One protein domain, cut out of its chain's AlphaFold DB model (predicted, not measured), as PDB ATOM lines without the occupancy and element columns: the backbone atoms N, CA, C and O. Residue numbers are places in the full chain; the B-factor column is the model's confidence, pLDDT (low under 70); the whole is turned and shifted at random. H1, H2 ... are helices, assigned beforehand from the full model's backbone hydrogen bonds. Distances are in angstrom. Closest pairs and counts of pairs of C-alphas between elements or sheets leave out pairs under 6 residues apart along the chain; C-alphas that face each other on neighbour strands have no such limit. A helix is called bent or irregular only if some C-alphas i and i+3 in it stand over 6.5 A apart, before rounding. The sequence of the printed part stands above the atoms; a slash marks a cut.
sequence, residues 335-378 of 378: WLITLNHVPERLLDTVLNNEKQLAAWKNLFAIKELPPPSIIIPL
ATOM      1  N   TRP A 335     143.523 162.858  93.761       79.00
ATOM      2  CA  TRP A 335     144.485 161.835  94.150       79.00
ATOM      3  C   TRP A 335     145.544 162.456  95.054       79.00
ATOM      4  O   TRP A 335     146.224 163.399  94.656       79.00
ATOM      5  N   LEU A 336     145.692 161.911  96.260       78.50
ATOM      6  CA  LEU A 336     146.825 162.208  97.127       78.50
ATOM      7  C   LEU A 336     147.864 161.103  96.930       78.50
ATOM      8  O   LEU A 336     147.639 159.959  97.322       78.50
ATOM      9  N   ILE A 337     148.983 161.442  96.299       81.94
ATOM     10  CA  ILE A 337     150.102 160.522  96.089       81.94
ATOM     11  C   ILE A 337     151.286 161.069  96.877       81.94
ATOM     12  O   ILE A 337     151.661 162.230  96.721       81.94
ATOM     13  N   THR A 338     151.861 160.248  97.750       83.56
ATOM     14  CA  THR A 338     153.083 160.616  98.465       83.56
ATOM     15  C   THR A 338     154.265 160.638  97.492       83.56
ATOM     16  O   THR A 338     154.339 159.823  96.573       83.56
ATOM     17  N   LEU A 339     155.201 161.575  97.678       82.00
ATOM     18  CA  LEU A 339     156.298 161.817  96.727       82.00
ATOM     19  C   LEU A 339     157.160 160.576  96.448       82.00
ATOM     20  O   LEU A 339     157.638 160.410  95.335       82.00
ATOM     21  N   ASN A 340     157.287 159.664  97.413       85.50
ATOM     22  CA  ASN A 340     157.998 158.389  97.257       85.50
ATOM     23  C   ASN A 340     157.343 157.421  96.247       85.50
ATOM     24  O   ASN A 340     157.985 156.467  95.820       85.50
ATOM     25  N   HIS A 341     156.078 157.635  95.876       87.94
ATOM     26  CA  HIS A 341     155.386 156.871  94.834       87.94
ATOM     27  C   HIS A 341     155.393 157.574  93.469       87.94
ATOM     28  O   HIS A 341     154.888 157.020  92.492       87.94
ATOM     29  N   VAL A 342     155.976 158.774  93.379       87.88
ATOM     30  CA  VAL A 342     156.171 159.485  92.114       87.88
ATOM     31  C   VAL A 342     157.524 159.066  91.524       87.88
ATOM     32  O   VAL A 342     158.544 159.223  92.189       87.88
ATOM     33  N   PRO A 343     157.572 158.538  90.285       91.75
ATOM     34  CA  PRO A 343     158.835 158.228  89.620       91.75
ATOM     35  C   PRO A 343     159.771 159.443  89.578       91.75
ATOM     36  O   PRO A 343     159.319 160.528  89.212       91.75
ATOM     37  N   GLU A 344     161.068 159.254  89.846       88.31
ATOM     38  CA  GLU A 344     162.073 160.339  89.900       88.31
ATOM     39  C   GLU A 344     162.015 161.285  88.695       88.31
ATOM     40  O   GLU A 344     162.021 162.501  88.854       88.31
ATOM     41  N   ARG A 345     161.838 160.734  87.488       91.62
ATOM     42  CA  ARG A 345     161.718 161.499  86.233       91.62
ATOM     43  C   ARG A 345     160.584 162.537  86.208       91.62
ATOM     44  O   ARG A 345     160.571 163.389  85.330       91.62
ATOM     45  N   LEU A 346     159.588 162.408  87.087       87.69
ATOM     46  CA  LEU A 346     158.436 163.308  87.177       87.69
ATOM     47  C   LEU A 346     158.568 164.311  88.329       87.69
ATOM     48  O   LEU A 346     157.780 165.254  88.380       87.69
ATOM     49  N   LEU A 347     159.544 164.145  89.230       85.75
ATOM     50  CA  LEU A 347     159.702 165.015  90.398       85.75
ATOM     51  C   LEU A 347     159.971 166.463  89.990       85.75
ATOM     52  O   LEU A 347     159.322 167.354  90.524       85.75
ATOM     53  N   ASP A 348     160.809 166.703  88.980       85.88
ATOM     54  CA  ASP A 348     161.049 168.059  88.468       85.88
ATOM     55  C   ASP A 348     159.773 168.696  87.905       85.88
ATOM     56  O   ASP A 348     159.530 169.887  88.079       85.88
ATOM     57  N   THR A 349     158.911 167.912  87.254       87.62
ATOM     58  CA  THR A 349     157.629 168.425  86.742       87.62
ATOM     59  C   THR A 349     156.675 168.773  87.884       87.62
ATOM     60  O   THR A 349     155.978 169.783  87.822       87.62
ATOM     61  N   VAL A 350     156.660 167.961  88.944       85.31
ATOM     62  CA  VAL A 350     155.850 168.205  90.144       85.31
ATOM     63  C   VAL A 350     156.354 169.434  90.906       85.31
ATOM     64  O   VAL A 350     155.547 170.276  91.295       85.31
ATOM     65  N   LEU A 351     157.671 169.567  91.082       84.69
ATOM     66  CA  LEU A 351     158.297 170.674  91.808       84.69
ATOM     67  C   LEU A 351     158.245 172.006  91.051       84.69
ATOM     68  O   LEU A 351     158.326 173.045  91.689       84.69
ATOM     69  N   ASN A 352     158.069 171.997  89.728       87.12
ATOM     70  CA  ASN A 352     157.871 173.214  88.933       87.12
ATOM     71  C   ASN A 352     156.389 173.601  88.761       87.12
ATOM     72  O   ASN A 352     156.083 174.612  88.132       87.12
ATOM     73  N   ASN A 353     155.446 172.818  89.296       87.44
ATOM     74  CA  ASN A 353     154.024 173.139  89.207       87.44
ATOM     75  C   ASN A 353     153.626 174.159  90.284       87.44
ATOM     76  O   ASN A 353     153.352 173.800  91.430       87.44
ATOM     77  N   GLU A 354     153.528 175.429  89.892       86.88
ATOM     78  CA  GLU A 354     153.205 176.545  90.792       86.88
ATOM     79  C   GLU A 354     151.909 176.332  91.593       86.88
ATOM     80  O   GLU A 354     151.881 176.599  92.798       86.88
ATOM     81  N   LYS A 355     150.860 175.772  90.970       84.75
ATOM     82  CA  LYS A 355     149.581 175.488  91.649       84.75
ATOM     83  C   LYS A 355     149.739 174.429  92.740       84.75
ATOM     84  O   LYS A 355     149.167 174.564  93.820       84.75
ATOM     85  N   GLN A 356     150.534 173.388  92.479       82.75
ATOM     86  CA  GLN A 356     150.801 172.326  93.451       82.75
ATOM     87  C   GLN A 356     151.609 172.844  94.647       82.75
ATOM     88  O   GLN A 356     151.294 172.511  95.792       82.75
ATOM     89  N   LEU A 357     152.616 173.688  94.396       82.88
ATOM     90  CA  LEU A 357     153.415 174.310  95.453       82.88
ATOM     91  C   LEU A 357     152.573 175.256  96.320       82.88
ATOM     92  O   LEU A 357     152.702 175.230  97.544       82.88
ATOM     93  N   ALA A 358     151.702 176.065  95.706       81.88
ATOM     94  CA  ALA A 358     150.777 176.945  96.422       81.88
ATOM     95  C   ALA A 358     149.816 176.141  97.314       81.88
ATOM     96  O   ALA A 358     149.680 176.431  98.504       81.88
ATOM     97  N   ALA A 359     149.241 175.057  96.781       79.62
ATOM     98  CA  ALA A 359     148.385 174.158  97.548       79.62
ATOM     99  C   ALA A 359     149.118 173.545  98.755       79.62
ATOM    100  O   ALA A 359     148.562 173.508  99.852       79.62
ATOM    101  N   TRP A 360     150.372 173.103  98.598       81.25
ATOM    102  CA  TRP A 360     151.169 172.573  99.712       81.25
ATOM    103  C   TRP A 360     151.513 173.624 100.767       81.25
ATOM    104  O   TRP A 360     151.407 173.327 101.959       81.25
ATOM    105  N   LYS A 361     151.886 174.843 100.359       77.69
ATOM    106  CA  LYS A 361     152.123 175.958 101.294       77.69
ATOM    107  C   LYS A 361     150.882 176.235 102.140       77.69
ATOM    108  O   LYS A 361     150.999 176.326 103.361       77.69
ATOM    109  N   ASN A 362     149.708 176.262 101.509       73.19
ATOM    110  CA  ASN A 362     148.432 176.492 102.185       73.19
ATOM    111  C   ASN A 362     148.023 175.318 103.092       73.19
ATOM    112  O   ASN A 362     147.583 175.534 104.220       73.19
ATOM    113  N   LEU A 363     148.198 174.071 102.642       70.62
ATOM    114  CA  LEU A 363     147.809 172.875 103.404       70.62
ATOM    115  C   LEU A 363     148.691 172.619 104.631       70.62
ATOM    116  O   LEU A 363     148.177 172.200 105.672       70.62
ATOM    117  N   PHE A 364     149.999 172.849 104.512       71.88
ATOM    118  CA  PHE A 364     150.988 172.493 105.534       71.88
ATOM    119  C   PHE A 364     151.595 173.701 106.260       71.88
ATOM    120  O   PHE A 364     152.494 173.518 107.077       71.88
ATOM    121  N   ALA A 365     151.116 174.920 105.981       63.19
ATOM    122  CA  ALA A 365     151.628 176.168 106.556       63.19
ATOM    123  C   ALA A 365     153.163 176.307 106.434       63.19
ATOM    124  O   ALA A 365     153.843 176.800 107.338       63.19
ATOM    125  N   ILE A 366     153.726 175.842 105.314       61.59
ATOM    126  CA  ILE A 366     155.170 175.870 105.066       61.59
ATOM    127  C   ILE A 366     155.560 177.299 104.670       61.59
ATOM    128  O   ILE A 366     155.172 177.773 103.603       61.59
ATOM    129  N   LYS A 367     156.340 177.979 105.524       53.78
ATOM    130  CA  LYS A 367     156.792 179.366 105.294       53.78
ATOM    131  C   LYS A 367     157.685 179.504 104.056       53.78
ATOM    132  O   LYS A 367     157.525 180.459 103.307       53.78
ATOM    133  N   GLU A 368     158.570 178.539 103.813       54.56
ATOM    134  CA  GLU A 368     159.425 178.474 102.623       54.56
ATOM    135  C   GLU A 368     159.574 177.019 102.172       54.56
ATOM    136  O   GLU A 368     159.864 176.136 102.980       54.56
ATOM    137  N   LEU A 369     159.348 176.760 100.882       53.88
ATOM    138  CA  LEU A 369     159.660 175.462 100.287       53.88
ATOM    139  C   LEU A 369     161.165 175.426  99.996       53.88
ATOM    140  O   LEU A 369     161.682 176.413  99.464       53.88
ATOM    141  N   PRO A 370     161.873 174.330 100.318       51.69
ATOM    142  CA  PRO A 370     163.283 174.211  99.981       51.69
ATOM    143  C   PRO A 370     163.476 174.328  98.457       51.69
ATOM    144  O   PRO A 370     162.609 173.879  97.700       51.69
ATOM    145  N   PRO A 371     164.581 174.942  97.992       49.97
ATOM    146  CA  PRO A 371     164.860 175.084  96.569       49.97
ATOM    147  C   PRO A 371     164.912 173.709  95.878       49.97
ATOM    148  O   PRO A 371     165.245 172.713  96.529       49.97
ATOM    149  N   PRO A 372     164.605 173.631  94.565       47.31
ATOM    150  CA  PRO A 372     164.662 172.397  93.782       47.31
ATOM    151  C   PRO A 372     166.123 172.001  93.549       47.31
ATOM    152  O   PRO A 372     166.709 172.222  92.496       47.31
ATOM    153  N   SER A 373     166.775 171.540  94.606       54.53
ATOM    154  CA  SER A 373     168.096 170.923  94.615       54.53
ATOM    155  C   SER A 373     168.402 170.544  96.056       54.53
ATOM    156  O   SER A 373     168.906 171.344  96.828       54.53
ATOM    157  N   ILE A 374     168.040 169.320  96.418       42.69
ATOM    158  CA  ILE A 374     168.965 168.290  96.891       42.69
ATOM    159  C   ILE A 374     168.179 166.996  96.698       42.69
ATOM    160  O   ILE A 374     167.241 166.692  97.432       42.69
ATOM    161  N   ILE A 375     168.551 166.253  95.658       42.81
ATOM    162  CA  ILE A 375     168.356 164.808  95.628       42.81
ATOM    163  C   ILE A 375     169.037 164.312  96.904       42.81
ATOM    164  O   ILE A 375     170.263 164.308  96.979       42.81
ATOM    165  N   ILE A 376     168.262 164.010  97.945       37.47
ATOM    166  CA  ILE A 376     168.762 163.190  99.042       37.47
ATOM    167  C   ILE A 376     168.652 161.768  98.498       37.47
ATOM    168  O   ILE A 376     167.524 161.306  98.299       37.47
ATOM    169  N   PRO A 377     169.770 161.088  98.193       41.38
ATOM    170  CA  PRO A 377     169.699 159.659  97.975       41.38
ATOM    171  C   PRO A 377     169.252 159.045  99.305       41.38
ATOM    172  O   PRO A 377     169.844 159.337 100.347       41.38
ATOM    173  N   LEU A 378     168.154 158.290  99.258       38.03
ATOM    174  CA  LEU A 378     167.673 157.468 100.371       38.03
ATOM    175  C   LEU A 378     168.754 156.501 100.860       38.03
ATOM    176  O   LEU A 378     169.459 155.926  99.996       38.03
TER     177      LEU A 378
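AT A GLANCE: This is residues 335 to 378 of the 378 residues of an uncharacterized protein of Cardiobacterium valvarum (UniProt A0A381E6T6). Two short helices, H1 and H2, make an L-shaped corner where the end of H1 comes near the first turns of H2. An unnamed stretch, residues 335 to 343, leads into H1, and a longer one, residues 365 to 378, leaves the end of H2 and folds back in the direction of H1. The printed part has 44 residues with two named helices, H1 then H2, and no named strand. The class is all helix, with 19 of the 44 printed residues, under half, in named elements. The whole is only just compact, close to loose, with a radius of gyration of the C-alphas of 10.9 A and spans of 26 by 24 by 17 A.

HOW THE PARTS SIT: H1, residues 344 to 351, is joined to H2, residues 354 to 364, by a tight link of 2 residues. The two helices are close but not clearly touching, with 2 pairs of C-alphas within 8 A. Their closest C-alphas, those of Leu 351 and Leu 357, are 7.1 A apart. Their lines stand about perpendicular, at 81 degrees. Every O i to N i+4 pair is within hydrogen-bond range in H2, but 2 of 4 are in H1.

IN THESE COORDINATES: The printed part begins at Trp 335, C-alpha at (144.485, 161.835, 94.150). H1 begins at Glu 344, C-alpha at (162.073, 160.339, 89.900), and is 11.2 A long from first to last C-alpha. It is irregular, but only just: C-alphas 345 and 348 are 7.0 A apart. H2 is 15.4 A long and ends at Phe 364, C-alpha at (150.988, 172.493, 105.534).

THE WHOLE: The C-alphas of Asn 362 and Pro 377, the two farthest apart, are 27.4 A from each other. The printed part has no cut and ends at Leu 378, the chain's last residue. The mean pLDDT of the printed part is 72.6, and residues 365 to 378 are under 70.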